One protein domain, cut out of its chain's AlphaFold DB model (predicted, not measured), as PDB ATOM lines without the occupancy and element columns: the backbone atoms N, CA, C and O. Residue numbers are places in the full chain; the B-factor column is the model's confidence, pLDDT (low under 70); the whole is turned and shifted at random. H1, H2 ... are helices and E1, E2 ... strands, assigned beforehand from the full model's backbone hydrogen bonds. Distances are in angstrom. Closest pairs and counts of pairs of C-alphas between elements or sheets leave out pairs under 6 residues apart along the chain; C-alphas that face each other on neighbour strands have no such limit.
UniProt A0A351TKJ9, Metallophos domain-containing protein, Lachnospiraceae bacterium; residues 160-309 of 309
ATOM      1  N   PRO A 160     -28.948  -2.585 -32.431       97.19
ATOM      2  CA  PRO A 160     -28.292  -3.740 -31.839       97.19
ATOM      3  C   PRO A 160     -29.305  -4.682 -31.162       97.19
ATOM      4  O   PRO A 160     -30.253  -4.208 -30.531       97.19
ATOM      5  N   PRO A 161     -29.123  -6.014 -31.232       96.62
ATOM      6  CA  PRO A 161     -30.025  -6.962 -30.575       96.62
ATOM      7  C   PRO A 161     -30.199  -6.732 -29.066       96.62
ATOM      8  O   PRO A 161     -31.275  -6.974 -28.532       96.62
ATOM      9  N   GLU A 162     -29.157  -6.269 -28.377       96.50
ATOM     10  CA  GLU A 162     -29.169  -5.924 -26.950       96.50
ATOM     11  C   GLU A 162     -30.014  -4.686 -26.611       96.50
ATOM     12  O   GLU A 162     -30.389  -4.493 -25.450       96.50
ATOM     13  N   ASP A 163     -30.337  -3.875 -27.616       98.00
ATOM     14  CA  ASP A 163     -31.136  -2.654 -27.516       98.00
ATOM     15  C   ASP A 163     -32.561  -2.858 -28.027       98.00
ATOM     16  O   ASP A 163     -33.319  -1.905 -28.186       98.00
ATOM     17  N   CYS A 164     -32.952  -4.112 -28.253       97.81
ATOM     18  CA  CYS A 164     -34.299  -4.495 -28.637       97.81
ATOM     19  C   CYS A 164     -34.853  -5.562 -27.695       97.81
ATOM     20  O   CYS A 164     -34.183  -6.531 -27.337       97.81
ATOM     21  N   PHE A 165     -36.134  -5.434 -27.381       96.56
ATOM     22  CA  PHE A 165     -36.917  -6.471 -26.737       96.56
ATOM     23  C   PHE A 165     -38.100  -6.833 -27.628       96.56
ATOM     24  O   PHE A 165     -38.904  -5.972 -27.987       96.56
ATOM     25  N   TYR A 166     -38.190  -8.113 -27.983       93.50
ATOM     26  CA  TYR A 166     -39.240  -8.638 -28.844       93.50
ATOM     27  C   TYR A 166     -40.188  -9.546 -28.075       93.50
ATOM     28  O   TYR A 166     -39.773 -10.324 -27.214       93.50
ATOM     29  N   GLU A 167     -41.453  -9.499 -28.466       88.56
ATOM     30  CA  GLU A 167     -42.505 -10.385 -27.990       88.56
ATOM     31  C   GLU A 167     -43.134 -11.120 -29.159       88.56
ATOM     32  O   GLU A 167     -43.347 -10.545 -30.221       88.56
ATOM     33  N   SER A 168     -43.481 -12.385 -28.961       84.12
ATOM     34  CA  SER A 168     -44.196 -13.134 -29.989       84.12
ATOM     35  C   SER A 168     -45.697 -12.871 -29.881       84.12
ATOM     36  O   SER A 168     -46.236 -12.793 -28.774       84.12
ATOM     37  N   THR A 169     -46.397 -12.773 -31.009       77.44
ATOM     38  CA  THR A 169     -47.865 -12.770 -31.017       77.44
ATOM     39  C   THR A 169     -48.414 -14.038 -30.355       77.44
ATOM     40  O   THR A 169     -47.756 -15.076 -30.318       77.44
ATOM     41  N   TYR A 170     -49.650 -13.996 -29.847       71.88
ATOM     42  CA  TYR A 170     -50.275 -15.156 -29.192       71.88
ATOM     43  C   TYR A 170     -50.312 -16.431 -30.053       71.88
ATOM     44  O   TYR A 170     -50.264 -17.539 -29.519       71.88
ATOM     45  N   ASP A 171     -50.416 -16.288 -31.375       74.88
ATOM     46  CA  ASP A 171     -50.375 -17.392 -32.341       74.88
ATOM     47  C   ASP A 171     -48.943 -17.796 -32.752       74.88
ATOM     48  O   ASP A 171     -48.766 -18.759 -33.501       74.88
ATOM     49  N   GLY A 172     -47.926 -17.083 -32.259       80.31
ATOM     50  CA  GLY A 172     -46.507 -17.290 -32.546       80.31
ATOM     51  C   GLY A 172     -46.099 -16.951 -33.980       80.31
ATOM     52  O   GLY A 172     -45.051 -17.405 -34.439       80.31
ATOM     53  N   LYS A 173     -46.947 -16.235 -34.729       82.56
ATOM     54  CA  LYS A 173     -46.733 -15.966 -36.156       82.56
ATOM     55  C   LYS A 173     -45.747 -14.826 -36.404       82.56
ATOM     56  O   LYS A 173     -45.045 -14.858 -37.415       82.56
ATOM     57  N   TYR A 174     -45.705 -13.840 -35.510       84.19
ATOM     58  CA  TYR A 174     -44.879 -12.646 -35.655       84.19
ATOM     59  C   TYR A 174     -44.132 -12.330 -34.365       84.19
ATOM     60  O   TYR A 174     -44.695 -12.449 -33.280       84.19
ATOM     61  N   ASP A 175     -42.893 -11.866 -34.510       87.00
ATOM     62  CA  ASP A 175     -42.160 -11.207 -33.435       87.00
ATOM     63  C   ASP A 175     -42.371  -9.695 -33.564       87.00
ATOM     64  O   ASP A 175     -42.197  -9.105 -34.634       87.00
ATOM     65  N   LEU A 176     -42.795  -9.076 -32.471       87.69
ATOM     66  CA  LEU A 176     -43.141  -7.669 -32.356       87.69
ATOM     67  C   LEU A 176     -42.067  -6.979 -31.535       87.69
ATOM     68  O   LEU A 176     -41.756  -7.434 -30.437       87.69
ATOM     69  N   LEU A 177     -41.517  -5.876 -32.037       93.25
ATOM     70  CA  LEU A 177     -40.642  -5.040 -31.225       93.25
ATOM     71  C   LEU A 177     -41.493  -4.400 -30.122       93.25
ATOM     72  O   LEU A 177     -42.331  -3.551 -30.414       93.25
ATOM     73  N   ALA A 178     -41.314  -4.828 -28.877       93.25
ATOM     74  CA  ALA A 178     -42.114  -4.385 -27.737       93.25
ATOM     75  C   ALA A 178     -41.435  -3.248 -26.964       93.25
ATOM     76  O   ALA A 178     -42.106  -2.358 -26.453       93.25
ATOM     77  N   ALA A 179     -40.104  -3.228 -26.917       96.62
ATOM     78  CA  ALA A 179     -39.349  -2.095 -26.398       96.62
ATOM     79  C   ALA A 179     -38.004  -1.979 -27.107       96.62
ATOM     80  O   ALA A 179     -37.470  -2.973 -27.604       96.62
ATOM     81  N   TYR A 180     -37.456  -0.770 -27.159       98.38
ATOM     82  CA  TYR A 180     -36.139  -0.546 -27.737       98.38
ATOM     83  C   TYR A 180     -35.449   0.695 -27.183       98.38
ATOM     84  O   TYR A 180     -36.081   1.589 -26.619       98.38
ATOM     85  N   TYR A 181     -34.134   0.732 -27.362       98.44
ATOM     86  CA  TYR A 181     -33.264   1.846 -27.023       98.44
ATOM     87  C   TYR A 181     -32.632   2.429 -28.291       98.44
ATOM     88  O   TYR A 181     -32.307   1.698 -29.227       98.44
ATOM     89  N   TYR A 182     -32.460   3.747 -28.312       98.06
ATOM     90  CA  TYR A 182     -31.742   4.466 -29.353       98.06
ATOM     91  C   TYR A 182     -30.997   5.660 -28.749       98.06
ATOM     92  O   TYR A 182     -31.526   6.332 -27.863       98.06
ATOM     93  N   GLU A 183     -29.792   5.952 -29.237       96.00
ATOM     94  CA  GLU A 183     -29.026   7.140 -28.849       96.00
ATOM     95  C   GLU A 183     -28.835   8.059 -30.058       96.00
ATOM     96  O   GLU A 183     -28.385   7.617 -31.115       96.00
ATOM     97  N   LEU A 184     -29.118   9.353 -29.881       94.19
ATOM     98  CA  LEU A 184     -28.817  10.386 -30.872       94.19
ATOM     99  C   LEU A 184     -28.121  11.563 -30.199       94.19
ATOM    100  O   LEU A 184     -28.635  12.134 -29.242       94.19
ATOM    101  N   TYR A 185     -26.940  11.936 -30.695       91.38
ATOM    102  CA  TYR A 185     -26.144  13.056 -30.169       91.38
ATOM    103  C   TYR A 185     -25.913  13.015 -28.642       91.38
ATOM    104  O   TYR A 185     -25.775  14.056 -27.998       91.38
ATOM    105  N   GLY A 186     -25.844  11.811 -28.061       91.19
ATOM    106  CA  GLY A 186     -25.673  11.594 -26.622       91.19
ATOM    107  C   GLY A 186     -26.958  11.704 -25.788       91.19
ATOM    108  O   GLY A 186     -26.879  11.602 -24.562       91.19
ATOM    109  N   PHE A 187     -28.117  11.910 -26.423       94.25
ATOM    110  CA  PHE A 187     -29.434  11.798 -25.798       94.25
ATOM    111  C   PHE A 187     -29.971  10.376 -25.945       94.25
ATOM    112  O   PHE A 187     -29.957   9.815 -27.041       94.25
ATOM    113  N   ASP A 188     -30.472   9.817 -24.845       97.12
ATOM    114  CA  ASP A 188     -31.071   8.485 -24.816       97.12
ATOM    115  C   ASP A 188     -32.574   8.542 -25.050       97.12
ATOM    116  O   ASP A 188     -33.295   9.298 -24.388       97.12
ATOM    117  N   PHE A 189     -33.044   7.654 -25.913       98.38
ATOM    118  CA  PHE A 189     -34.448   7.431 -26.201       98.38
ATOM    119  C   PHE A 189     -34.781   5.991 -25.864       98.38
ATOM    120  O   PHE A 189     -34.288   5.053 -26.493       98.38
ATOM    121  N   LEU A 190     -35.622   5.814 -24.855       98.25
ATOM    122  CA  LEU A 190     -36.094   4.510 -24.433       98.25
ATOM    123  C   LEU A 190     -37.584   4.407 -24.743       98.25
ATOM    124  O   LEU A 190     -38.401   5.130 -24.178       98.25
ATOM    125  N   CYS A 191     -37.923   3.525 -25.669       98.25
ATOM    126  CA  CYS A 191     -39.239   3.459 -26.281       98.25
ATOM    127  C   CYS A 191     -39.959   2.181 -25.861       98.25
ATOM    128  O   CYS A 191     -39.394   1.088 -25.944       98.25
ATOM    129  N   LEU A 192     -41.212   2.317 -25.438       96.88
ATOM    130  CA  LEU A 192     -42.086   1.212 -25.065       96.88
ATOM    131  C   LEU A 192     -43.281   1.176 -26.020       96.88
ATOM    132  O   LEU A 192     -44.170   2.027 -25.957       96.88
ATOM    133  N   ASN A 193     -43.285   0.185 -26.911       93.44
ATOM    134  CA  ASN A 193     -44.380  -0.039 -27.838       93.44
ATOM    135  C   ASN A 193     -45.579  -0.617 -27.108       93.44
ATOM    136  O   ASN A 193     -45.458  -1.485 -26.241       93.44
ATOM    137  N   THR A 194     -46.762  -0.188 -27.531       85.50
ATOM    138  CA  THR A 194     -47.964  -0.955 -27.234       85.50
ATOM    139  C   THR A 194     -47.774  -2.344 -27.850       85.50
ATOM    140  O   THR A 194     -47.438  -2.471 -29.029       85.50
ATOM    141  N   GLY A 195     -47.856  -3.392 -27.036       71.00
ATOM    142  CA  GLY A 195     -47.788  -4.773 -27.511       71.00
ATOM    143  C   GLY A 195     -49.154  -5.254 -28.000       71.00
ATOM    144  O   GLY A 195     -50.179  -4.617 -27.764       71.00
ATOM    145  N   ASN A 196     -49.209  -6.440 -28.607       65.75
ATOM    146  CA  ASN A 196     -50.473  -7.057 -29.048       65.75
ATOM    147  C   ASN A 196     -51.338  -7.607 -27.886       65.75
ATOM    148  O   ASN A 196     -52.381  -8.215 -28.107       65.75
ATOM    149  N   PHE A 197     -50.900  -7.414 -26.640       62.19
ATOM    150  CA  PHE A 197     -51.508  -7.964 -25.422       62.19
ATOM    151  C   PHE A 197     -52.564  -7.052 -24.784       62.19
ATOM    152  O   PHE A 197     -53.059  -7.351 -23.702       62.19
ATOM    153  N   ILE A 198     -52.935  -5.957 -25.452       65.12
ATOM    154  CA  ILE A 198     -53.952  -5.018 -24.959       65.12
ATOM    155  C   ILE A 198     -55.401  -5.496 -25.166       65.12
ATOM    156  O   ILE A 198     -56.322  -4.772 -24.794       65.12
ATOM    157  N   TYR A 199     -55.621  -6.675 -25.759       63.81
ATOM    158  CA  TYR A 199     -56.952  -7.241 -26.013       63.81
ATOM    159  C   TYR A 199     -57.189  -8.516 -25.215       63.81
ATOM    160  O   TYR A 199     -56.297  -9.357 -25.096       63.81
ATOM    161  N   GLU A 200     -58.414  -8.673 -24.695       62.25
ATOM    162  CA  GLU A 200     -58.815  -9.836 -23.883       62.25
ATOM    163  C   GLU A 200     -58.604 -11.146 -24.632       62.25
ATOM    164  O   GLU A 200     -58.283 -12.177 -24.028       62.25
ATOM    165  N   TYR A 201     -58.796 -11.099 -25.947       59.44
ATOM    166  CA  TYR A 201     -58.622 -12.243 -26.807       59.44
ATOM    167  C   TYR A 201     -57.443 -12.038 -27.766       59.44
ATOM    168  O   TYR A 201     -57.274 -10.964 -28.348       59.44
ATOM    169  N   PRO A 202     -56.663 -13.109 -28.008       52.09
ATOM    170  CA  PRO A 202     -55.591 -13.153 -29.001       52.09
ATOM    171  C   PRO A 202     -55.941 -12.671 -30.413       52.09
ATOM    172  O   PRO A 202     -55.046 -12.375 -31.201       52.09
ATOM    173  N   ASP A 203     -57.229 -12.639 -30.753       50.38
ATOM    174  CA  ASP A 203     -57.749 -12.194 -32.041       50.38
ATOM    175  C   ASP A 203     -58.027 -10.682 -32.092       50.38
ATOM    176  O   ASP A 203     -58.426 -10.189 -33.143       50.38
ATOM    177  N   GLY A 204     -57.746  -9.916 -31.030       52.81
ATOM    178  CA  GLY A 204     -58.045  -8.473 -30.968       52.81
ATOM    179  C   GLY A 204     -59.494  -8.148 -30.689       52.81
ATOM    180  O   GLY A 204     -59.857  -6.980 -30.613       52.81
ATOM    181  N   SER A 205     -60.325  -9.178 -30.543       52.38
ATOM    182  CA  SER A 205     -61.679  -9.020 -30.060       52.38
ATOM    183  C   SER A 205     -61.687  -8.943 -28.531       52.38
ATOM    184  O   SER A 205     -60.691  -9.202 -27.849       52.38
ATOM    185  N   GLY A 206     -62.851  -8.605 -27.980       57.81
ATOM    186  CA  GLY A 206     -63.038  -8.415 -26.545       57.81
ATOM    187  C   GLY A 206     -62.820  -6.975 -26.109       57.81
ATOM    188  O   GLY A 206     -62.684  -6.068 -26.927       57.81
ATOM    189  N   GLY A 207     -62.877  -6.754 -24.798       57.72
ATOM    190  CA  GLY A 207     -62.498  -5.466 -24.233       57.72
ATOM    191  C   GLY A 207     -60.988  -5.251 -24.318       57.72
ATOM    192  O   GLY A 207     -60.215  -6.208 -24.406       57.72
ATOM    193  N   TYR A 208     -60.565  -3.991 -24.230       63.62
ATOM    194  CA  TYR A 208     -59.189  -3.690 -23.853       63.62
ATOM    195  C   TYR A 208     -58.887  -4.367 -22.505       63.62
ATOM    196  O   TYR A 208     -59.685  -4.234 -21.571       63.62
ATOM    197  N   THR A 209     -57.739  -5.032 -22.358       60.44
ATOM    198  CA  THR A 209     -57.253  -5.650 -21.101       60.44
ATOM    199  C   THR A 209     -56.788  -4.615 -20.075       60.44
ATOM    200  O   THR A 209     -55.863  -4.844 -19.311       60.44
ATOM    201  N   GLY A 210     -57.445  -3.456 -20.026       63.97
ATOM    202  CA  GLY A 210     -57.143  -2.409 -19.055       63.97
ATOM    203  C   GLY A 210     -55.990  -1.487 -19.446       63.97
ATOM    204  O   GLY A 210     -55.443  -0.846 -18.561       63.97
ATOM    205  N   TYR A 211     -55.639  -1.364 -20.734       81.19
ATOM    206  CA  TYR A 211     -54.488  -0.559 -21.175       81.19
ATOM    207  C   TYR A 211     -53.239  -0.922 -20.360       81.19
ATOM    208  O   TYR A 211     -52.792  -0.172 -19.498       81.19
ATOM    209  N   GLU A 212     -52.703  -2.117 -20.580       86.94
ATOM    210  CA  GLU A 212     -51.510  -2.592 -19.885       86.94
ATOM    211  C   GLU A 212     -50.402  -2.938 -20.879       86.94
ATOM    212  O   GLU A 212     -50.651  -3.455 -21.968       86.94
ATOM    213  N   TYR A 213     -49.159  -2.652 -20.498       89.69
ATOM    214  CA  TYR A 213     -47.993  -3.229 -21.162       89.69
ATOM    215  C   TYR A 213     -47.701  -4.602 -20.559       89.69
ATOM    216  O   TYR A 213     -48.064  -4.874 -19.407       89.69
ATOM    217  N   SER A 214     -47.001  -5.457 -21.303       88.94
ATOM    218  CA  SER A 214     -46.509  -6.715 -20.742       88.94
ATOM    219  C   SER A 214     -45.565  -6.450 -19.563       88.94
ATOM    220  O   SER A 214     -44.893  -5.416 -19.474       88.94
ATOM    221  N   LEU A 215     -45.488  -7.399 -18.634       91.44
ATOM    222  CA  LEU A 215     -44.570  -7.266 -17.510       91.44
ATOM    223  C   LEU A 215     -43.112  -7.393 -17.968       91.44
ATOM    224  O   LEU A 215     -42.239  -6.713 -17.434       91.44
ATOM    225  N   GLU A 216     -42.852  -8.250 -18.949       93.12
ATOM    226  CA  GLU A 216     -41.528  -8.556 -19.472       93.12
ATOM    227  C   GLU A 216     -40.906  -7.356 -20.200       93.12
ATOM    228  O   GLU A 216     -39.743  -7.037 -19.946       93.12
ATOM    229  N   SER A 217     -41.680  -6.629 -21.017       94.69
ATOM    230  CA  SER A 217     -41.199  -5.392 -21.650       94.69
ATOM    231  C   SER A 217     -40.855  -4.333 -20.601       94.69
ATOM    232  O   SER A 217     -39.783  -3.735 -20.656       94.69
ATOM    233  N   VAL A 218     -41.690  -4.164 -19.569       96.50
ATOM    234  CA  VAL A 218     -41.418  -3.230 -18.464       96.50
ATOM    235  C   VAL A 218     -40.194  -3.654 -17.640       96.50
ATOM    236  O   VAL A 218     -39.417  -2.805 -17.197       96.50
ATOM    237  N   GLN A 219     -39.976  -4.955 -17.434       97.69
ATOM    238  CA  GLN A 219     -38.759  -5.456 -16.786       97.69
ATOM    239  C   GLN A 219     -37.511  -5.148 -17.616       97.69
ATOM    240  O   GLN A 219     -36.497  -4.740 -17.047       97.69
ATOM    241  N   TRP A 220     -37.595  -5.289 -18.941       98.00
ATOM    242  CA  TRP A 220     -36.513  -4.911 -19.844       98.00
ATOM    243  C   TRP A 220     -36.233  -3.402 -19.792       98.00
ATOM    244  O   TRP A 220     -35.079  -3.010 -19.634       98.00
ATOM    245  N   ILE A 221     -37.277  -2.559 -19.800       98.12
ATOM    246  CA  ILE A 221     -37.162  -1.101 -19.607       98.12
ATOM    247  C   ILE A 221     -36.414  -0.780 -18.316       98.12
ATOM    248  O   ILE A 221     -35.474   0.014 -18.326       98.12
ATOM    249  N   LYS A 222     -36.790  -1.425 -17.204       98.06
ATOM    250  CA  LYS A 222     -36.092  -1.241 -15.932       98.06
ATOM    251  C   LYS A 222     -34.609  -1.591 -16.058       98.06
ATOM    252  O   LYS A 222     -33.773  -0.816 -15.608       98.06
ATOM    253  N   GLN A 223     -34.291  -2.748 -16.634       97.88
ATOM    254  CA  GLN A 223     -32.904  -3.178 -16.777       97.88
ATOM    255  C   GLN A 223     -32.098  -2.184 -17.624       97.88
ATOM    256  O   GLN A 223     -31.003  -1.798 -17.224       97.88
ATOM    257  N   LYS A 224     -32.650  -1.724 -18.750       97.62
ATOM    258  CA  LYS A 224     -31.972  -0.769 -19.631       97.62
ATOM    259  C   LYS A 224     -31.760   0.590 -18.953       97.62
ATOM    260  O   LYS A 224     -30.702   1.188 -19.107       97.62
ATOM    261  N   LEU A 225     -32.715   1.058 -18.145       97.12
ATOM    262  CA  LEU A 225     -32.525   2.259 -17.322       97.12
ATOM    263  C   LEU A 225     -31.432   2.060 -16.266       97.12
ATOM    264  O   LEU A 225     -30.590   2.940 -16.105       97.12
ATOM    265  N   ASP A 226     -31.401   0.915 -15.577       95.38
ATOM    266  CA  ASP A 226     -30.331   0.607 -14.619       95.38
ATOM    267  C   ASP A 226     -28.948   0.666 -15.304       95.38
ATOM    268  O   ASP A 226     -28.024   1.252 -14.742       95.38
ATOM    269  N   GLU A 227     -28.825   0.128 -16.526       94.81
ATOM    270  CA  GLU A 227     -27.603   0.179 -17.350       94.81
ATOM    271  C   GLU A 227     -27.204   1.629 -17.694       94.81
ATOM    272  O   GLU A 227     -26.079   2.043 -17.411       94.81
ATOM    273  N   ILE A 228     -28.133   2.437 -18.225       94.44
ATOM    274  CA  ILE A 228     -27.877   3.841 -18.604       94.44
ATOM    275  C   ILE A 228     -27.427   4.677 -17.391       94.44
ATOM    276  O   ILE A 228     -26.459   5.443 -17.456       94.44
ATOM    277  N   TYR A 229     -28.123   4.537 -16.259       94.62
ATOM    278  CA  TYR A 229     -27.860   5.337 -15.060       94.62
ATOM    279  C   TYR A 229     -26.699   4.808 -14.203       94.62
ATOM    280  O   TYR A 229     -26.205   5.544 -13.338       94.62
ATOM    281  N   GLU A 230     -26.229   3.572 -14.420       93.69
ATOM    282  CA  GLU A 230     -24.983   3.080 -13.817       93.69
ATOM    283  C   GLU A 230     -23.783   3.907 -14.302       93.69
ATOM    284  O   GLU A 230     -22.919   4.274 -13.497       93.69
ATOM    285  N   GLU A 231     -23.771   4.271 -15.586       87.38
ATOM    286  CA  GLU A 231     -22.716   5.088 -16.189       87.38
ATOM    287  C   GLU A 231     -22.833   6.568 -15.813       87.38
ATOM    288  O   GLU A 231     -21.833   7.212 -15.470       87.38
ATOM    289  N   ASN A 232     -24.053   7.118 -15.849       89.44
ATOM    290  CA  ASN A 232     -24.306   8.517 -15.520       89.44
ATOM    291  C   ASN A 232     -25.657   8.714 -14.816       89.44
ATOM    292  O   ASN A 232     -26.711   8.789 -15.442       89.44
ATOM    293  N   LYS A 233     -25.599   8.915 -13.496       89.25
ATOM    294  CA  LYS A 233     -26.778   9.115 -12.637       89.25
ATOM    295  C   LYS A 233     -27.590  10.373 -12.944       89.25
ATOM    296  O   LYS A 233     -28.752  10.435 -12.558       89.25
ATOM    297  N   ASP A 234     -26.978  11.349 -13.608       88.81
ATOM    298  CA  ASP A 234     -27.599  12.634 -13.917       88.81
ATOM    299  C   ASP A 234     -28.006  12.742 -15.402       88.81
ATOM    300  O   ASP A 234     -28.451  13.813 -15.817       88.81
ATOM    301  N   LYS A 235     -27.869  11.672 -16.208       91.56
ATOM    302  CA  LYS A 235     -28.214  11.686 -17.643       91.56
ATOM    303  C   LYS A 235     -29.707  11.981 -17.833       91.56
ATOM    304  O   LYS A 235     -30.546  11.512 -17.068       91.56
ATOM    305  N   THR A 236     -30.035  12.780 -18.846       92.69
ATOM    306  CA  THR A 236     -31.423  12.981 -19.275       92.69
ATOM    307  C   THR A 236     -31.791  11.872 -20.243       92.69
ATOM    308  O   THR A 236     -31.144  11.721 -21.275       92.69
ATOM    309  N   VAL A 237     -32.845  11.131 -19.911       96.31
ATOM    310  CA  VAL A 237     -33.405  10.071 -20.754       96.31
ATOM    311  C   VAL A 237     -34.808  10.482 -21.176       96.31
ATOM    312  O   VAL A 237     -35.620  10.865 -20.328       96.31
ATOM    313  N   PHE A 238     -35.106  10.377 -22.467       97.88
ATOM    314  CA  PHE A 238     -36.461  10.497 -22.987       97.88
ATOM    315  C   PHE A 238     -37.105   9.115 -23.005       97.88
ATOM    316  O   PHE A 238     -36.696   8.231 -23.754       97.88
ATOM    317  N   PHE A 239     -38.117   8.926 -22.167       98.25
ATOM    318  CA  PHE A 239     -38.937   7.727 -22.174       98.25
ATOM    319  C   PHE A 239     -40.192   7.973 -23.010       98.25
ATOM    320  O   PHE A 239     -40.941   8.914 -22.747       98.25
ATOM    321  N   ILE A 240     -40.427   7.148 -24.023       98.00
ATOM    322  CA  ILE A 240     -41.507   7.353 -24.992       98.00
ATOM    323  C   ILE A 240     -42.463   6.171 -24.912       98.00
ATOM    324  O   ILE A 240     -42.050   5.016 -25.006       98.00
ATOM    325  N   MET A 241     -43.749   6.462 -24.744       95.88
ATOM    326  CA  MET A 241     -44.801   5.458 -24.605       95.88
ATOM    327  C   MET A 241     -46.114   6.017 -25.146       95.88
ATOM    328  O   MET A 241     -46.371   7.199 -24.973       95.88
ATOM    329  N   HIS A 242     -46.986   5.208 -25.740       94.25
ATOM    330  CA  HIS A 242     -48.249   5.750 -26.255       94.25
ATOM    331  C   HIS A 242     -49.266   6.035 -25.133       94.25
ATOM    332  O   HIS A 242     -49.752   7.157 -24.994       94.25
ATOM    333  N   MET A 243     -49.555   5.032 -24.295       91.12
ATOM    334  CA  MET A 243     -50.590   5.103 -23.252       91.12
ATOM    335  C   MET A 243     -50.077   5.773 -21.959       91.12
ATOM    336  O   MET A 243     -49.184   5.216 -21.326       91.12
ATOM    337  N   PRO A 244     -50.628   6.914 -21.505       91.69
ATOM    338  CA  PRO A 244     -50.202   7.589 -20.270       91.69
ATOM    339  C   PRO A 244     -50.667   6.908 -18.976       91.69
ATOM    340  O   PRO A 244     -51.581   6.090 -18.971       91.69
ATOM    341  N   PHE A 245     -50.115   7.316 -17.827       92.25
ATOM    342  CA  PHE A 245     -50.650   6.928 -16.511       92.25
ATOM    343  C   PHE A 245     -52.019   7.578 -16.234       92.25
ATOM    344  O   PHE A 245     -52.201   8.759 -16.533       92.25
ATOM    345  N   ASP A 246     -52.951   6.860 -15.593       90.19
ATOM    346  CA  ASP A 246     -54.322   7.350 -15.319       90.19
ATOM    347  C   ASP A 246     -54.390   8.568 -14.381       90.19
ATOM    348  O   ASP A 246     -55.356   9.330 -14.414       90.19
ATOM    349  N   ASP A 247     -53.342   8.831 -13.596       88.69
ATOM    350  CA  ASP A 247     -53.251  10.019 -12.738       88.69
ATOM    351  C   ASP A 247     -52.517  11.218 -13.374       88.69
ATOM    352  O   ASP A 247     -52.331  12.266 -12.724       88.69
ATOM    353  N   SER A 248     -52.149  11.100 -14.657       86.75
ATOM    354  CA  SER A 248     -51.539  12.182 -15.434       86.75
ATOM    355  C   SER A 248     -52.416  13.439 -15.422       86.75
ATOM    356  O   SER A 248     -53.649  13.401 -15.441       86.75
ATOM    357  N   ASN A 249     -51.786  14.609 -15.351       82.69
ATOM    358  CA  ASN A 249     -52.475  15.893 -15.350       82.69
ATOM    359  C   ASN A 249     -53.361  16.059 -16.589       82.69
ATOM    360  O   ASN A 249     -52.892  16.004 -17.720       82.69
ATOM    361  N   SER A 250     -54.641  16.357 -16.349       78.00
ATOM    362  CA  SER A 250     -55.635  16.651 -17.388       78.00
ATOM    363  C   SER A 250     -55.933  15.507 -18.368       78.00
ATOM    364  O   SER A 250     -56.557  15.767 -19.399       78.00
ATOM    365  N   ILE A 251     -55.573  14.266 -18.021       81.75
ATOM    366  CA  ILE A 251     -55.964  13.074 -18.776       81.75
ATOM    367  C   ILE A 251     -57.487  12.871 -18.754       81.75
ATOM    368  O   ILE A 251     -58.187  13.207 -17.791       81.75
ATOM    369  N   ASN A 252     -58.023  12.316 -19.839       79.94
ATOM    370  CA  ASN A 252     -59.403  11.857 -19.877       79.94
ATOM    371  C   ASN A 252     -59.578  10.617 -18.982       79.94
ATOM    372  O   ASN A 252     -58.813   9.664 -19.064       79.94
ATOM    373  N   ARG A 253     -60.619  10.607 -18.141       80.50
ATOM    374  CA  ARG A 253     -60.911   9.469 -17.255       80.50
ATOM    375  C   ARG A 253     -61.021   8.166 -18.055       80.50
ATOM    376  O   ARG A 253     -61.854   8.100 -18.961       80.50
ATOM    377  N   GLY A 254     -60.272   7.138 -17.648       81.50
ATOM    378  CA  GLY A 254     -60.297   5.822 -18.292       81.50
ATOM    379  C   GLY A 254     -59.545   5.775 -19.622       81.50
ATOM    380  O   GLY A 254     -59.866   4.938 -20.457       81.50
ATOM    381  N   LYS A 255     -58.611   6.706 -19.837       85.75
ATOM    382  CA  LYS A 255     -57.650   6.704 -20.951       85.75
ATOM    383  C   LYS A 255     -56.213   6.472 -20.477       85.75
ATOM    384  O   LYS A 255     -55.294   6.591 -21.271       85.75
ATOM    385  N   GLY A 256     -55.999   6.216 -19.190       89.31
ATOM    386  CA  GLY A 256     -54.685   5.847 -18.692       89.31
ATOM    387  C   GLY A 256     -54.544   4.352 -18.466       89.31
ATOM    388  O   GLY A 256     -55.528   3.612 -18.492       89.31
ATOM    389  N   LEU A 257     -53.305   3.946 -18.205       91.44
ATOM    390  CA  LEU A 257     -52.958   2.583 -17.819       91.44
ATOM    391  C   LEU A 257     -53.718   2.130 -16.564       91.44
ATOM    392  O   LEU A 257     -53.854   2.912 -15.618       91.44
ATOM    393  N   ASP A 258     -54.125   0.857 -16.509       89.62
ATOM    394  CA  ASP A 258     -54.695   0.258 -15.296       89.62
ATOM    395  C   ASP A 258     -53.684   0.326 -14.142       89.62
ATOM    396  O   ASP A 258     -52.653  -0.351 -14.132       89.62
ATOM    397  N   GLU A 259     -53.997   1.146 -13.136       90.75
ATOM    398  CA  GLU A 259     -53.163   1.353 -11.950       90.75
ATOM    399  C   GLU A 259     -53.011   0.093 -11.083       90.75
ATOM    400  O   GLU A 259     -52.132   0.039 -10.218       90.75
ATOM    401  N   SER A 260     -53.867  -0.915 -11.278       90.44
ATOM    402  CA  SER A 260     -53.803  -2.194 -10.572       90.44
ATOM    403  C   SER A 260     -52.918  -3.235 -11.266       90.44
ATOM    404  O   SER A 260     -52.510  -4.206 -10.614       90.44
ATOM    405  N   ALA A 261     -52.563  -3.021 -12.538       89.75
ATOM    406  CA  ALA A 261     -51.695  -3.917 -13.288       89.75
ATOM    407  C   ALA A 261     -50.265  -3.908 -12.723       89.75
ATOM    408  O   ALA A 261     -49.688  -2.865 -12.393       89.75
ATOM    409  N   GLN A 262     -49.656  -5.094 -12.613       93.12
ATOM    410  CA  GLN A 262     -48.302  -5.229 -12.056       93.12
ATOM    411  C   GLN A 262     -47.252  -4.510 -12.909       93.12
ATOM    412  O   GLN A 262     -46.314  -3.933 -12.354       93.12
ATOM    413  N   SER A 263     -47.420  -4.524 -14.234       93.31
ATOM    414  CA  SER A 263     -46.568  -3.804 -15.180       93.31
ATOM    415  C   SER A 263     -46.662  -2.293 -14.973       93.31
ATOM    416  O   SER A 263     -45.629  -1.646 -14.837       93.31
ATOM    417  N   THR A 264     -47.866  -1.732 -14.817       94.12
ATOM    418  CA  THR A 264     -48.069  -0.301 -14.526       94.12
ATOM    419  C   THR A 264     -47.413   0.120 -13.213       94.12
ATOM    420  O   THR A 264     -46.698   1.123 -13.169       94.12
ATOM    421  N   ILE A 265     -47.610  -0.657 -12.141       95.12
ATOM    422  CA  ILE A 265     -47.008  -0.378 -10.827       95.12
ATOM    423  C   ILE A 265     -45.478  -0.401 -10.919       95.12
ATOM    424  O   ILE A 265     -44.814   0.484 -10.370       95.12
ATOM    425  N   LEU A 266     -44.918  -1.406 -11.601       96.62
ATOM    426  CA  LEU A 266     -43.477  -1.522 -11.803       96.62
ATOM    427  C   LEU A 266     -42.945  -0.347 -12.624       96.62
ATOM    428  O   LEU A 266     -42.017   0.315 -12.170       96.62
ATOM    429  N   LEU A 267     -43.562  -0.055 -13.770       96.38
ATOM    430  CA  LEU A 267     -43.139   1.011 -14.672       96.38
ATOM    431  C   LEU A 267     -43.119   2.357 -13.951       96.38
ATOM    432  O   LEU A 267     -42.099   3.035 -13.929       96.38
ATOM    433  N   LYS A 268     -44.222   2.714 -13.289       95.25
ATOM    434  CA  LYS A 268     -44.350   3.985 -12.573       95.25
ATOM    435  C   LYS A 268     -43.292   4.144 -11.485       95.25
ATOM    436  O   LYS A 268     -42.707   5.215 -11.350       95.25
ATOM    437  N   LYS A 269     -43.010   3.071 -10.739       95.19
ATOM    438  CA  LYS A 269     -41.936   3.068  -9.743       95.19
ATOM    439  C   LYS A 269     -40.562   3.223 -10.399       95.19
ATOM    440  O   LYS A 269     -39.772   4.030  -9.930       95.19
ATOM    441  N   THR A 270     -40.294   2.471 -11.461       96.06
ATOM    442  CA  THR A 270     -39.027   2.509 -12.197       96.06
ATOM    443  C   THR A 270     -38.739   3.907 -12.733       96.06
ATOM    444  O   THR A 270     -37.678   4.450 -12.456       96.06
ATOM    445  N   LEU A 271     -39.685   4.539 -13.431       96.12
ATOM    446  CA  LEU A 271     -39.467   5.877 -13.990       96.12
ATOM    447  C   LEU A 271     -39.246   6.933 -12.894       96.12
ATOM    448  O   LEU A 271     -38.404   7.813 -13.041       96.12
ATOM    449  N   ALA A 272     -39.957   6.816 -11.770       93.56
ATOM    450  CA  ALA A 272     -39.849   7.733 -10.637       93.56
ATOM    451  C   ALA A 272     -38.486   7.710  -9.921       93.56
ATOM    452  O   ALA A 272     -38.135   8.673  -9.235       93.56
ATOM    453  N   GLU A 273     -37.701   6.639 -10.073       92.38
ATOM    454  CA  GLU A 273     -36.346   6.545  -9.513       92.38
ATOM    455  C   GLU A 273     -35.357   7.499 -10.220       92.38
ATOM    456  O   GLU A 273     -34.285   7.783  -9.677       92.38
ATOM    457  N   HIS A 274     -35.734   8.053 -11.380       91.94
ATOM    458  CA  HIS A 274     -34.867   8.835 -12.259       91.94
ATOM    459  C   HIS A 274     -35.370  10.285 -12.430       91.94
ATOM    460  O   HIS A 274     -36.180  10.568 -13.312       91.94
ATOM    461  N   PRO A 275     -34.892  11.252 -11.622       85.25
ATOM    462  CA  PRO A 275     -35.459  12.606 -11.570       85.25
ATOM    463  C   PRO A 275     -35.241  13.455 -12.835       85.25
ATOM    464  O   PRO A 275     -35.932  14.457 -13.004       85.25
ATOM    465  N   ASN A 276     -34.297  13.073 -13.703       90.00
ATOM    466  CA  ASN A 276     -33.998  13.764 -14.964       90.00
ATOM    467  C   ASN A 276     -34.651  13.089 -16.184       90.00
ATOM    468  O   ASN A 276     -34.390  13.498 -17.317       90.00
ATOM    469  N   LEU A 277     -35.470  12.055 -15.968       94.94
ATOM    470  CA  LEU A 277     -36.195  11.361 -17.024       94.94
ATOM    471  C   LEU A 277     -37.420  12.174 -17.457       94.94
ATOM    472  O   LEU A 277     -38.178  12.683 -16.628       94.94
ATOM    473  N   ILE A 278     -37.622  12.273 -18.769       94.44
ATOM    474  CA  ILE A 278     -38.753  12.970 -19.382       94.44
ATOM    475  C   ILE A 278     -39.616  11.937 -20.095       94.44
ATOM    476  O   ILE A 278     -39.148  11.278 -21.017       94.44
ATOM    477  N   THR A 279     -40.882  11.824 -19.694       94.19
ATOM    478  CA  THR A 279     -41.846  10.953 -20.376       94.19
ATOM    479  C   THR A 279     -42.627  11.726 -21.433       94.19
ATOM    480  O   THR A 279     -43.240  12.750 -21.123       94.19
ATOM    481  N   LEU A 280     -42.650  11.207 -22.659       93.81
ATOM    482  CA  LEU A 280     -43.458  11.695 -23.777       93.81
ATOM    483  C   LEU A 280     -44.537  10.661 -24.111       93.81
ATOM    484  O   LEU A 280     -44.235   9.467 -24.183       93.81
ATOM    485  N   TYR A 281     -45.783  11.115 -24.289       92.94
ATOM    486  CA  TYR A 281     -46.919  10.227 -24.537       92.94
ATOM    487  C   TYR A 281     -48.017  10.818 -25.428       92.94
ATOM    488  O   TYR A 281     -48.075  12.033 -25.628       92.94
ATOM    489  N   GLY A 282     -48.901   9.938 -25.916       90.31
ATOM    490  CA  GLY A 282     -50.055  10.230 -26.776       90.31
ATOM    491  C   GLY A 282     -51.403   9.807 -26.173       90.31
ATOM    492  O   GLY A 282     -51.691  10.091 -25.008       90.31
ATOM    493  N   HIS A 283     -52.235   9.129 -26.972       90.56
ATOM    494  CA  HIS A 283     -53.458   8.379 -26.626       90.56
ATOM    495  C   HIS A 283     -54.657   9.181 -26.089       90.56
ATOM    496  O   HIS A 283     -55.812   8.942 -26.452       90.56
ATOM    497  N   ASP A 284     -54.441  10.132 -25.176       86.06
ATOM    498  CA  ASP A 284     -55.540  10.781 -24.455       86.06
ATOM    499  C   ASP A 284     -56.306  11.806 -25.306       86.06
ATOM    500  O   ASP A 284     -57.401  12.219 -24.894       86.06
ATOM    501  N   HIS A 285     -55.717  12.228 -26.443       83.88
ATOM    502  CA  HIS A 285     -56.107  13.307 -27.388       83.88
ATOM    503  C   HIS A 285     -56.349  14.664 -26.736       83.88
ATOM    504  O   HIS A 285     -56.592  15.685 -27.382       83.88
ATOM    505  N   GLY A 286     -56.295  14.678 -25.418       69.06
ATOM    506  CA  GLY A 286     -56.623  15.785 -24.599       69.06
ATOM    507  C   GLY A 286     -58.010  16.369 -24.668       69.06
ATOM    508  O   GLY A 286     -58.831  16.122 -25.542       69.06
ATOM    509  N   LYS A 287     -58.251  17.250 -23.704       60.53
ATOM    510  CA  LYS A 287     -59.246  18.313 -23.814       60.53
ATOM    511  C   LYS A 287     -58.552  19.653 -23.626       60.53
ATOM    512  O   LYS A 287     -57.386  19.722 -23.235       60.53
ATOM    513  N   ASP A 288     -59.292  20.728 -23.856       57.00
ATOM    514  CA  ASP A 288     -58.867  22.117 -23.658       57.00
ATOM    515  C   ASP A 288     -58.622  22.478 -22.162       57.00
ATOM    516  O   ASP A 288     -58.895  23.573 -21.691       57.00
ATOM    517  N   SER A 289     -58.149  21.539 -21.346       54.06
ATOM    518  CA  SER A 289     -57.843  21.664 -19.915       54.06
ATOM    519  C   SER A 289     -56.339  21.843 -19.652       54.06
ATOM    520  O   SER A 289     -55.851  21.498 -18.574       54.06
ATOM    521  N   ALA A 290     -55.586  22.353 -20.632       54.78
ATOM    522  CA  ALA A 290     -54.162  22.653 -20.476       54.78
ATOM    523  C   ALA A 290     -53.928  23.768 -19.438       54.78
ATOM    524  O   ALA A 290     -54.697  24.730 -19.359       54.78
ATOM    525  N   TYR A 291     -52.865  23.622 -18.640       48.91
ATOM    526  CA  TYR A 291     -52.547  24.501 -17.506       48.91
ATOM    527  C   TYR A 291     -52.069  25.896 -17.947       48.91
ATOM    528  O   TYR A 291     -52.326  26.890 -17.269       48.91
ATOM    529  N   ILE A 292     -51.423  25.981 -19.114       49.97
ATOM    530  CA  ILE A 292     -50.960  27.219 -19.751       49.97
ATOM    531  C   ILE A 292     -51.458  27.200 -21.200       49.97
ATOM    532  O   ILE A 292     -51.525  26.140 -21.814       49.97
ATOM    533  N   ARG A 293     -51.893  28.360 -21.705       53.53
ATOM    534  CA  ARG A 293     -52.546  28.516 -23.020       53.53
ATOM    535  C   ARG A 293     -51.938  29.610 -23.888       53.53
ATOM    536  O   ARG A 293     -52.469  29.878 -24.957       53.53
ATOM    537  N   THR A 294     -50.919  30.312 -23.401       48.66
ATOM    538  CA  THR A 294     -50.450  31.512 -24.097       48.66
ATOM    539  C   THR A 294     -49.760  31.158 -25.405       48.66
ATOM    540  O   THR A 294     -50.069  31.830 -26.372       48.66
ATOM    541  N   ASP A 295     -48.995  30.056 -25.458       42.66
ATOM    542  CA  ASP A 295     -48.345  29.564 -26.693       42.66
ATOM    543  C   ASP A 295     -48.145  28.026 -26.740       42.66
ATOM    544  O   ASP A 295     -47.894  27.458 -27.794       42.66
ATOM    545  N   THR A 296     -48.309  27.310 -25.618       50.25
ATOM    546  CA  THR A 296     -48.138  25.845 -25.514       50.25
ATOM    547  C   THR A 296     -49.215  25.247 -24.617       50.25
ATOM    548  O   THR A 296     -49.364  25.712 -23.486       50.25
ATOM    549  N   ALA A 297     -49.912  24.193 -25.052       52.84
ATOM    550  CA  ALA A 297     -50.782  23.409 -24.177       52.84
ATOM    551  C   ALA A 297     -49.930  22.495 -23.277       52.84
ATOM    552  O   ALA A 297     -49.593  21.378 -23.652       52.84
ATOM    553  N   GLN A 298     -49.553  22.964 -22.086       59.53
ATOM    554  CA  GLN A 298     -48.720  22.172 -21.172       59.53
ATOM    555  C   GLN A 298     -49.567  21.235 -20.296       59.53
ATOM    556  O   GLN A 298     -50.447  21.686 -19.552       59.53
ATOM    557  N   ARG A 299     -49.258  19.934 -20.357       67.88
ATOM    558  CA  ARG A 299     -49.733  18.883 -19.438       67.88
ATOM    559  C   ARG A 299     -48.556  18.155 -18.803       67.88
ATOM    560  O   ARG A 299     -48.359  16.961 -18.979       67.88
ATOM    561  N   VAL A 300     -47.743  18.903 -18.068       74.06
ATOM    562  CA  VAL A 300     -46.623  18.314 -17.331       74.06
ATOM    563  C   VAL A 300     -47.165  17.670 -16.059       74.06
ATOM    564  O   VAL A 300     -47.841  18.331 -15.265       74.06
ATOM    565  N   THR A 301     -46.866  16.389 -15.855       76.81
ATOM    566  CA  THR A 301     -47.092  15.698 -14.581       76.81
ATOM    567  C   THR A 301     -45.746  15.452 -13.936       76.81
ATOM    568  O   THR A 301     -44.877  14.841 -14.544       76.81
ATOM    569  N   GLN A 302     -45.575  15.944 -12.715       83.31
ATOM    570  CA  GLN A 302     -44.399  15.646 -11.914       83.31
ATOM    571  C   GLN A 302     -44.751  14.533 -10.935       83.31
ATOM    572  O   GLN A 302     -45.821  14.569 -10.331       83.31
ATOM    573  N   TYR A 303     -43.846  13.573 -10.781       84.31
ATOM    574  CA  TYR A 303     -43.947  12.503  -9.799       84.31
ATOM    575  C   TYR A 303     -42.803  12.620  -8.787       84.31
ATOM    576  O   TYR A 303     -41.703  13.068  -9.118       84.31
ATOM    577  N   ASP A 304     -43.067  12.238  -7.541       86.75
ATOM    578  CA  ASP A 304     -42.051  12.023  -6.518       86.75
ATOM    579  C   ASP A 304     -41.311  10.696  -6.749       86.75
ATOM    580  O   ASP A 304     -41.707   9.879  -7.575       86.75
ATOM    581  N   ILE A 305     -40.267  10.441  -5.956       85.75
ATOM    582  CA  ILE A 305     -39.450   9.214  -6.039       85.75
ATOM    583  C   ILE A 305     -40.219   7.908  -5.777       85.75
ATOM    584  O   ILE A 305     -39.676   6.821  -5.945       85.75
ATOM    585  N   ASN A 306     -41.459   7.989  -5.290       83.31
ATOM    586  CA  ASN A 306     -42.334   6.842  -5.066       83.31
ATOM    587  C   ASN A 306     -43.372   6.694  -6.189       83.31
ATOM    588  O   ASN A 306     -44.297   5.891  -6.048       83.31
ATOM    589  N   GLY A 307     -43.265   7.492  -7.256       80.19
ATOM    590  CA  GLY A 307     -44.233   7.546  -8.342       80.19
ATOM    591  C   GLY A 307     -45.547   8.206  -7.938       80.19
ATOM    592  O   GLY A 307     -46.566   7.950  -8.565       80.19
ATOM    593  N   LYS A 308     -45.581   9.016  -6.878       84.12
ATOM    594  CA  LYS A 308     -46.787   9.752  -6.475       84.12
ATOM    595  C   LYS A 308     -46.714  11.175  -6.989       84.12
ATOM    596  O   LYS A 308     -45.697  11.836  -6.828       84.12
ATOM    597  N   LYS A 309     -47.801  11.627  -7.592       80.62
ATOM    598  CA  LYS A 309     -47.976  13.010  -8.025       80.62
ATOM    599  C   LYS A 309     -47.970  14.007  -6.865       80.62
ATOM    600  O   LYS A 309     -48.501  13.654  -5.784       80.62
TER     601      LYS A 309
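Overview. This is residues 160 to 309 of the 309 residues of the protein "Metallophos domain-containing protein" of Lachnospiraceae bacterium (UniProt A0A351TKJ9). Little of this domain is regular: a five-strand sheet has H1 over one face and H2 beside H1, while long loops gather beyond the ends of E3, E4 and E5. Its 150 printed residues, mixed in class, run E1 E2 E3 H1 E4 H2 E5, under half in named elements. The mixed sheet's order is E1 E2 E3 E4 E5. It is compact, radius of gyration of the C-alphas 15.9 A, spanning 48 by 38 by 28 A.

Along the chain. E1, residues 164 to 168, begins at C-alpha (-34.299, -4.495, -28.637). E2, 175 to 184, 25.5 A, bends by 58 degrees at residue 178. E3 is 187 to 192, H1 215 to 231, 25.1 A, E4 237 to 241, and H2 262 to 272. E5, 278 to 280, ends at C-alpha (-43.458, 11.695, -23.777).

Arrangement. E1 E2 E3 form a meander, antiparallel neighbours in succession, with N 165 and O 179 at 2.8 A and N 182 and O 189 at 2.9 A. E3, E4 and E4, E5 are parallel, with N 190 and O 238 at 2.9 A and N 239 and O 278 at 2.8 A. H1 and H2 make right-handed crossovers in strand-helix-strand units, parallel strands joined through a helix: E3, H1, E4 and E4, H2, E5. Two layers, helix on sheet: H1 runs along E2 and E3, height 9.0 A. H2, not on the sheet, touches residues 215 to 222 of H1 alone, closest C-alphas Leu 215 and Ser 263, 4.6 A, a shallow tilt of 18 degrees, the same way. O i to N i+4 pairs are within hydrogen-bond range throughout H2 and in 12 of 13 in H1.

Size, cuts and confidence. The farthest C-alphas, Gly 172 and Thr 294, are 49.7 A apart. The printed part has no cut; links E3 to H1 and E4 to H2 are long. pLDDT is under 70 at residues 196 to 210 and 286 to 299.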